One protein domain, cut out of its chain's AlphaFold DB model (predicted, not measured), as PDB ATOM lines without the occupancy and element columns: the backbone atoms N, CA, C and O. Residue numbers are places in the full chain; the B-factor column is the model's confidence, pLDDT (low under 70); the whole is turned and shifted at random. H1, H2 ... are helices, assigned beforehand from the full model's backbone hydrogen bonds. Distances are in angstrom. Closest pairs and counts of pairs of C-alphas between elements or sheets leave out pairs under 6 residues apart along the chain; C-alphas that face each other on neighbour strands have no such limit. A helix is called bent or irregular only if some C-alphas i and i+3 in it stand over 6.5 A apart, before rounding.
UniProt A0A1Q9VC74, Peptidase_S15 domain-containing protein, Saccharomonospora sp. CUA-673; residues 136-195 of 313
ATOM      1  N   ARG A 136       2.316 -18.295 -38.021       97.75
ATOM      2  CA  ARG A 136       1.134 -17.626 -37.454       97.75
ATOM      3  C   ARG A 136       1.193 -17.562 -35.924       97.75
ATOM      4  O   ARG A 136       1.149 -16.473 -35.353       97.75
ATOM      5  N   ASN A 137       1.348 -18.713 -35.267       96.25
ATOM      6  CA  ASN A 137       1.424 -18.806 -33.802       96.25
ATOM      7  C   ASN A 137       2.609 -17.996 -33.272       96.25
ATOM      8  O   ASN A 137       2.497 -17.244 -32.297       96.25
ATOM      9  N   ARG A 138       3.754 -18.114 -33.953       97.00
ATOM     10  CA  ARG A 138       4.994 -17.504 -33.500       97.00
ATOM     11  C   ARG A 138       4.957 -15.985 -33.620       97.00
ATOM     12  O   ARG A 138       5.340 -15.327 -32.652       97.00
ATOM     13  N   ILE A 139       4.461 -15.439 -34.733       98.44
ATOM     14  CA  ILE A 139       4.268 -13.995 -34.955       98.44
ATOM     15  C   ILE A 139       3.267 -13.430 -33.947       98.44
ATOM     16  O   ILE A 139       3.557 -12.400 -33.339       98.44
ATOM     17  N   GLY A 140       2.128 -14.103 -33.741       98.25
ATOM     18  CA  GLY A 140       1.086 -13.663 -32.810       98.25
ATOM     19  C   GLY A 140       1.621 -13.506 -31.389       98.25
ATOM     20  O   GLY A 140       1.635 -12.402 -30.843       98.25
ATOM     21  N   TRP A 141       2.188 -14.574 -30.828       98.12
ATOM     22  CA  TRP A 141       2.734 -14.522 -29.471       98.12
ATOM     23  C   TRP A 141       3.933 -13.579 -29.357       98.12
ATOM     24  O   TRP A 141       4.085 -12.897 -28.347       98.12
ATOM     25  N   TRP A 142       4.800 -13.487 -30.375       97.75
ATOM     26  CA  TRP A 142       5.928 -12.552 -30.308       97.75
ATOM     27  C   TRP A 142       5.453 -11.104 -30.334       97.75
ATOM     28  O   TRP A 142       5.971 -10.282 -29.582       97.75
ATOM     29  N   HIS A 143       4.431 -10.793 -31.135       98.25
ATOM     30  CA  HIS A 143       3.794  -9.486 -31.113       98.25
ATOM     31  C   HIS A 143       3.247  -9.156 -29.722       98.25
ATOM     32  O   HIS A 143       3.516  -8.059 -29.226       98.25
ATOM     33  N   GLU A 144       2.506 -10.093 -29.134       98.31
ATOM     34  CA  GLU A 144       1.767  -9.903 -27.891       98.31
ATOM     35  C   GLU A 144       2.676  -9.874 -26.656       98.31
ATOM     36  O   GLU A 144       2.551  -8.996 -25.807       98.31
ATOM     37  N   HIS A 145       3.630 -10.798 -26.560       98.06
ATOM     38  CA  HIS A 145       4.396 -11.047 -25.335       98.06
ATOM     39  C   HIS A 145       5.909 -10.927 -25.512       98.06
ATOM     40  O   HIS A 145       6.623 -10.679 -24.543       98.06
ATOM     41  N   GLY A 146       6.432 -11.104 -26.726       96.56
ATOM     42  CA  GLY A 146       7.877 -11.222 -26.959       96.56
ATOM     43  C   GLY A 146       8.656  -9.907 -26.891       96.56
ATOM     44  O   GLY A 146       9.875  -9.933 -26.766       96.56
ATOM     45  N   ARG A 147       7.985  -8.752 -26.980       95.88
ATOM     46  CA  ARG A 147       8.656  -7.466 -27.273       95.88
ATOM     47  C   ARG A 147       8.763  -6.503 -26.102       95.88
ATOM     48  O   ARG A 147       9.622  -5.624 -26.120       95.88
ATOM     49  N   THR A 148       7.866  -6.609 -25.133       96.62
ATOM     50  CA  THR A 148       7.631  -5.562 -24.134       96.62
ATOM     51  C   THR A 148       7.450  -6.155 -22.743       96.62
ATOM     52  O   THR A 148       7.128  -7.330 -22.591       96.62
ATOM     53  N   ARG A 149       7.645  -5.323 -21.711       97.44
ATOM     54  CA  ARG A 149       7.454  -5.707 -20.301       97.44
ATOM     55  C   ARG A 149       6.029  -6.186 -20.012       97.44
ATOM     56  O   ARG A 149       5.830  -7.149 -19.274       97.44
ATOM     57  N   LEU A 150       5.048  -5.494 -20.586       98.31
ATOM     58  CA  LEU A 150       3.627  -5.819 -20.492       98.31
ATOM     59  C   LEU A 150       3.157  -6.428 -21.809       98.31
ATOM     60  O   LEU A 150       3.711  -6.096 -22.862       98.31
ATOM     61  N   ALA A 151       2.136  -7.283 -21.749       97.56
ATOM     62  CA  ALA A 151       1.488  -7.773 -22.957       97.56
ATOM     63  C   ALA A 151       0.926  -6.609 -23.792       97.56
ATOM     64  O   ALA A 151       0.485  -5.589 -23.261       97.56
ATOM     65  N   GLN A 152       0.988  -6.763 -25.107       97.56
ATOM     66  CA  GLN A 152       0.298  -5.915 -26.071       97.56
ATOM     67  C   GLN A 152      -1.083  -6.505 -26.353       97.56
ATOM     68  O   GLN A 152      -1.350  -7.648 -25.997       97.56
ATOM     69  N   HIS A 153      -1.966  -5.751 -27.005       97.69
ATOM     70  CA  HIS A 153      -3.184  -6.360 -27.531       97.69
ATOM     71  C   HIS A 153      -2.828  -7.383 -28.621       97.69
ATOM     72  O   HIS A 153      -1.904  -7.129 -29.403       97.69
ATOM     73  N   PRO A 154      -3.543  -8.519 -28.695       97.69
ATOM     74  CA  PRO A 154      -3.348  -9.470 -29.777       97.69
ATOM     75  C   PRO A 154      -3.642  -8.801 -31.123       97.69
ATOM     76  O   PRO A 154      -4.507  -7.926 -31.236       97.69
ATOM     77  N   LEU A 155      -2.915  -9.219 -32.160       98.00
ATOM     78  CA  LEU A 155      -3.194  -8.763 -33.518       98.00
ATOM     79  C   LEU A 155      -4.589  -9.238 -33.948       98.00
ATOM     80  O   LEU A 155      -4.905 -10.411 -33.744       98.00
ATOM     81  N   PRO A 156      -5.395  -8.387 -34.610       98.19
ATOM     82  CA  PRO A 156      -6.601  -8.848 -35.285       98.19
ATOM     83  C   PRO A 156      -6.277  -9.955 -36.297       98.19
ATOM     84  O   PRO A 156      -5.233  -9.908 -36.953       98.19
ATOM     85  N   ASP A 157      -7.190 -10.909 -36.490       97.94
ATOM     86  CA  ASP A 157      -6.939 -12.094 -37.323       97.94
ATOM     87  C   ASP A 157      -6.479 -11.773 -38.750       97.94
ATOM     88  O   ASP A 157      -5.590 -12.450 -39.276       97.94
ATOM     89  N   ALA A 158      -7.056 -10.731 -39.358       98.31
ATOM     90  CA  ALA A 158      -6.695 -10.268 -40.695       98.31
ATOM     91  C   ALA A 158      -5.260  -9.719 -40.750       98.31
ATOM     92  O   ALA A 158      -4.514 -10.011 -41.683       98.31
ATOM     93  N   GLU A 159      -4.844  -8.973 -39.727       98.44
ATOM     94  CA  GLU A 159      -3.484  -8.441 -39.631       98.44
ATOM     95  C   GLU A 159      -2.475  -9.562 -39.362       98.44
ATOM     96  O   GLU A 159      -1.403  -9.594 -39.965       98.44
ATOM     97  N   LEU A 160      -2.827 -10.525 -38.508       98.56
ATOM     98  CA  LEU A 160      -1.994 -11.699 -38.279       98.56
ATOM     99  C   LEU A 160      -1.839 -12.543 -39.556       98.56
ATOM    100  O   LEU A 160      -0.737 -13.008 -39.850       98.56
ATOM    101  N   ALA A 161      -2.909 -12.708 -40.343       98.62
ATOM    102  CA  ALA A 161      -2.852 -13.399 -41.632       98.62
ATOM    103  C   ALA A 161      -1.953 -12.658 -42.633       98.62
ATOM    104  O   ALA A 161      -1.081 -13.277 -43.240       98.62
ATOM    105  N   ARG A 162      -2.092 -11.327 -42.732       98.56
ATOM    106  CA  ARG A 162      -1.238 -10.484 -43.579       98.56
ATOM    107  C   ARG A 162       0.239 -10.643 -43.225       98.56
ATOM    108  O   ARG A 162       1.051 -10.924 -44.099       98.56
ATOM    109  N   ARG A 163       0.591 -10.522 -41.941       98.56
ATOM    110  CA  ARG A 163       1.980 -10.682 -41.477       98.56
ATOM    111  C   ARG A 163       2.524 -12.085 -41.714       98.56
ATOM    112  O   ARG A 163       3.698 -12.234 -42.035       98.56
ATOM    113  N   THR A 164       1.681 -13.105 -41.571       98.69
ATOM    114  CA  THR A 164       2.069 -14.491 -41.869       98.69
ATOM    115  C   THR A 164       2.459 -14.623 -43.343       98.69
ATOM    116  O   THR A 164       3.581 -15.031 -43.624       98.69
ATOM    117  N   ALA A 165       1.614 -14.153 -44.268       98.56
ATOM    118  CA  ALA A 165       1.896 -14.183 -45.707       98.56
ATOM    119  C   ALA A 165       3.137 -13.352 -46.100       98.56
ATOM    120  O   ALA A 165       3.937 -13.760 -46.945       98.56
ATOM    121  N   GLU A 166       3.347 -12.195 -45.462       98.44
ATOM    122  CA  GLU A 166       4.553 -11.381 -45.667       98.44
ATOM    123  C   GLU A 166       5.824 -12.132 -45.232       98.44
ATOM    124  O   GLU A 166       6.836 -12.096 -45.941       98.44
ATOM    125  N   ALA A 167       5.776 -12.831 -44.094       98.44
ATOM    126  CA  ALA A 167       6.886 -13.636 -43.591       98.44
ATOM    127  C   ALA A 167       7.156 -14.880 -44.452       98.44
ATOM    128  O   ALA A 167       8.319 -15.224 -44.646       98.44
ATOM    129  N   GLU A 168       6.118 -15.514 -45.004       98.12
ATOM    130  CA  GLU A 168       6.248 -16.611 -45.977       98.12
ATOM    131  C   GLU A 168       6.936 -16.145 -47.266       98.12
ATOM    132  O   GLU A 168       7.777 -16.851 -47.814       98.12
ATOM    133  N   THR A 169       6.618 -14.932 -47.729       98.06
ATOM    134  CA  THR A 169       7.110 -14.407 -49.013       98.06
ATOM    135  C   THR A 169       8.517 -13.814 -48.924       98.06
ATOM    136  O   THR A 169       9.326 -13.998 -49.826       98.06
ATOM    137  N   SER A 170       8.808 -13.056 -47.861       97.44
ATOM    138  CA  SER A 170      10.064 -12.291 -47.724       97.44
ATOM    139  C   SER A 170      11.007 -12.825 -46.648       97.44
ATOM    140  O   SER A 170      12.116 -12.326 -46.477       97.44
ATOM    141  N   GLY A 171      10.590 -13.850 -45.910       98.06
ATOM    142  CA  GLY A 171      11.319 -14.336 -44.752       98.06
ATOM    143  C   GLY A 171      11.018 -13.539 -43.480       98.06
ATOM    144  O   GLY A 171      10.707 -12.346 -43.470       98.06
ATOM    145  N   VAL A 172      11.148 -14.233 -42.353       97.69
ATOM    146  CA  VAL A 172      10.710 -13.774 -41.026       97.69
ATOM    147  C   VAL A 172      11.410 -12.509 -40.530       97.69
ATOM    148  O   VAL A 172      10.800 -11.718 -39.812       97.69
ATOM    149  N   VAL A 173      12.681 -12.295 -40.884       97.81
ATOM    150  CA  VAL A 173      13.474 -11.142 -40.419       97.81
ATOM    151  C   VAL A 173      13.165  -9.887 -41.232       97.81
ATOM    152  O   VAL A 173      13.028  -8.802 -40.662       97.81
ATOM    153  N   GLU A 174      13.053 -10.022 -42.554       98.25
ATOM    154  CA  GLU A 174      12.740  -8.896 -43.431       98.25
ATOM    155  C   GLU A 174      11.317  -8.397 -43.174       98.25
ATOM    156  O   GLU A 174      11.116  -7.200 -42.954       98.25
ATOM    157  N   ALA A 175      10.352  -9.315 -43.071       98.44
ATOM    158  CA  ALA A 175       8.978  -8.979 -42.716       98.44
ATOM    159  C   ALA A 175       8.908  -8.240 -41.367       98.44
ATOM    160  O   ALA A 175       8.351  -7.143 -41.283       98.44
ATOM    161  N   ALA A 176       9.582  -8.755 -40.331       98.00
ATOM    162  CA  ALA A 176       9.649  -8.100 -39.024       98.00
ATOM    163  C   ALA A 176      10.279  -6.698 -39.058       98.00
ATOM    164  O   ALA A 176       9.861  -5.813 -38.305       98.00
ATOM    165  N   THR A 177      11.249  -6.474 -39.947       98.00
ATOM    166  CA  THR A 177      11.863  -5.154 -40.147       98.00
ATOM    167  C   THR A 177      10.847  -4.169 -40.730       98.00
ATOM    168  O   THR A 177      10.720  -3.052 -40.228       98.00
ATOM    169  N   ARG A 178      10.050  -4.594 -41.721       98.00
ATOM    170  CA  ARG A 178       8.976  -3.773 -42.315       98.00
ATOM    171  C   ARG A 178       7.839  -3.477 -41.335       98.00
ATOM    172  O   ARG A 178       7.221  -2.423 -41.427       98.00
ATOM    173  N   TRP A 179       7.594  -4.355 -40.361       97.44
ATOM    174  CA  TRP A 179       6.640  -4.097 -39.271       97.44
ATOM    175  C   TRP A 179       7.135  -3.071 -38.242       97.44
ATOM    176  O   TRP A 179       6.402  -2.768 -37.298       97.44
ATOM    177  N   GLY A 180       8.371  -2.579 -38.372       97.12
ATOM    178  CA  GLY A 180       8.948  -1.585 -37.472       97.12
ATOM    179  C   GLY A 180       9.378  -2.149 -36.118       97.12
ATOM    180  O   GLY A 180       9.373  -1.428 -35.120       97.12
ATOM    181  N   TRP A 181       9.716  -3.441 -36.030       96.50
ATOM    182  CA  TRP A 181      10.274  -3.990 -34.792       96.50
ATOM    183  C   TRP A 181      11.649  -3.384 -34.496       96.50
ATOM    184  O   TRP A 181      12.477  -3.214 -35.388       96.50
ATOM    185  N   SER A 182      11.900  -3.060 -33.224       96.69
ATOM    186  CA  SER A 182      13.160  -2.429 -32.810       96.69
ATOM    187  C   SER A 182      14.375  -3.331 -33.083       96.69
ATOM    188  O   SER A 182      14.233  -4.558 -33.085       96.69
ATOM    189  N   PRO A 183      15.594  -2.771 -33.218       97.38
ATOM    190  CA  PRO A 183      16.808  -3.564 -33.420       97.38
ATOM    191  C   PRO A 183      16.998  -4.669 -32.373       97.38
ATOM    192  O   PRO A 183      17.320  -5.800 -32.726       97.38
ATOM    193  N   ARG A 184      16.712  -4.377 -31.095       96.19
ATOM    194  CA  ARG A 184      16.762  -5.367 -30.008       96.19
ATOM    195  C   ARG A 184      15.797  -6.528 -30.251       96.19
ATOM    196  O   ARG A 184      16.191  -7.685 -30.117       96.19
ATOM    197  N   VAL A 185      14.550  -6.229 -30.615       97.06
ATOM    198  CA  VAL A 185      13.537  -7.255 -30.907       97.06
ATOM    199  C   VAL A 185      13.940  -8.077 -32.131       97.06
ATOM    200  O   VAL A 185      13.809  -9.296 -32.103       97.06
ATOM    201  N   LEU A 186      14.469  -7.441 -33.180       98.19
ATOM    202  CA  LEU A 186      14.952  -8.137 -34.376       98.19
ATOM    203  C   LEU A 186      16.121  -9.076 -34.061       98.19
ATOM    204  O   LEU A 186      16.183 -10.165 -34.621       98.19
ATOM    205  N   THR A 187      17.025  -8.706 -33.152       98.06
ATOM    206  CA  THR A 187      18.100  -9.601 -32.692       98.06
ATOM    207  C   THR A 187      17.543 -10.837 -31.989       98.06
ATOM    208  O   THR A 187      17.934 -11.953 -32.323       98.06
ATOM    209  N   GLN A 188      16.588 -10.671 -31.072       97.75
ATOM    210  CA  GLN A 188      15.952 -11.804 -30.388       97.75
ATOM    211  C   GLN A 188      15.134 -12.673 -31.362       97.75
ATOM    212  O   GLN A 188      15.151 -13.897 -31.268       97.75
ATOM    213  N   TRP A 189      14.469 -12.051 -32.339       98.06
ATOM    214  CA  TRP A 189      13.740 -12.750 -33.397       98.06
ATOM    215  C   TRP A 189      14.675 -13.553 -34.307       98.06
ATOM    216  O   TRP A 189      14.391 -14.704 -34.613       98.06
ATOM    217  N   ARG A 190      15.837 -13.003 -34.684       98.31
ATOM    218  CA  ARG A 190      16.878 -13.761 -35.399       98.31
ATOM    219  C   ARG A 190      17.365 -14.949 -34.579       98.31
ATOM    220  O   ARG A 190      17.469 -16.039 -35.124       98.31
ATOM    221  N   ARG A 191      17.615 -14.752 -33.279       97.94
ATOM    222  CA  ARG A 191      18.031 -15.832 -32.374       97.94
ATOM    223  C   ARG A 191      17.016 -16.966 -32.348       97.94
ATOM    224  O   ARG A 191      17.412 -18.117 -32.428       97.94
ATOM    225  N   LEU A 192      15.728 -16.641 -32.261       97.12
ATOM    226  CA  LEU A 192      14.651 -17.627 -32.296       97.12
ATOM    227  C   LEU A 192      14.729 -18.509 -33.552       97.12
ATOM    228  O   LEU A 192      14.747 -19.728 -33.433       97.12
ATOM    229  N   TRP A 193      14.777 -17.895 -34.737       97.81
ATOM    230  CA  TRP A 193      14.745 -18.619 -36.014       97.81
ATOM    231  C   TRP A 193      16.075 -19.288 -36.388       97.81
ATOM    232  O   TRP A 193      16.097 -20.128 -37.279       97.81
ATOM    233  N   ALA A 194      17.170 -18.927 -35.716       97.62
ATOM    234  CA  ALA A 194      18.481 -19.556 -35.873       97.62
ATOM    235  C   ALA A 194      18.789 -20.603 -34.787       97.62
ATOM    236  O   ALA A 194      19.836 -21.247 -34.848       97.62
ATOM    237  N   ALA A 195      17.928 -20.750 -33.776       97.75
ATOM    238  CA  ALA A 195      18.162 -21.691 -32.690       97.75
ATOM    239  C   ALA A 195      18.087 -23.139 -33.207       97.75
ATOM    240  O   ALA A 195      17.155 -23.472 -33.945       97.75
TER     241      ALA A 195
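AT A GLANCE: This is residues 136 to 195 of the 313 residues of the protein "Peptidase_S15 domain-containing protein" of Saccharomonospora sp. CUA-673 (UniProt A0A1Q9VC74). Four short helices make a small, nearly closed round: H2, the longest, lies along one side, H1 starts from the middle of H2 and leads away from it, and H3 and H4 follow as a hairpin of two side-by-side helices, with H4 coming back close to the end of H1. From the end of H1, residues 147 to 156 reach outward and then fold back to the start of H2. The printed part has 60 residues, with four named helices in the order H1, H2, H3, H4 and no named strand, and its class is all helix. It is compact, with a radius of gyration of the C-alphas of 10.8 A, and rounded, spanning 28 by 26 by 20 A.

IN THESE COORDINATES: H1 is residues 136 to 146, from C-alpha 136 at (1.134, -17.626, -37.454), and is 14.0 A long from first to last C-alpha. It is neither bent nor irregular, but only just: C-alphas 143 and 146 are 6.1 A apart. H2 is residues 157 to 170, 19.9 A long, from C-alpha 157 at (-6.939, -12.094, -37.323). H3 is residues 172 to 178, 10.2 A long. H4 is residues 183 to 194, 16.3 A long, with C-alpha 194 at (18.481, -19.556, -35.873).

HOW THE PARTS SIT: H2 touches H1 with residues 160 to 164 alone; their closest C-alphas, of Arg 136 in H1 and Thr 164 in H2, are 5.5 A apart. Their lines are only just about perpendicular, at 73 degrees. H2 touches H3 with residues 163 to 167 alone, and the closest C-alphas, of Ala 167 and Ala 175, are 5.2 A apart. H2 and H3 run opposite ways at a steep tilt of 69 degrees, only just short of about perpendicular. H3 and H4 form a helical hairpin at a shallow tilt of 19 degrees, opposite ways. H4 touches H3 with residues 186 to 190 alone, and the closest C-alphas, of Val 173 and Arg 190, are 6.6 A apart. The helix packing is mostly crossed, with helices that touch standing at large angles, but only just: 1 of 3 such pairs is at a shallow tilt. H1 and H4 are close but not clearly touching, with the closest C-alphas, of Gly 146 and Val 185, 8.0 A apart. H1 and H3 are apart, and H2 and H4 are apart. In H1, H2, H3 and H4 every O i to N i+4 pair is within hydrogen-bond range.

THE WHOLE: The two C-alphas farthest apart, those of Arg 149 and Thr 169, are 30.0 A from each other. The printed part has no cut. The links from H2 to H3 and from H3 to H4 are tight, and the link from H1 to H2, with 10 residues, is short; there is no long link. The mean pLDDT of the printed part is 97.8, and no printed residue is under 70.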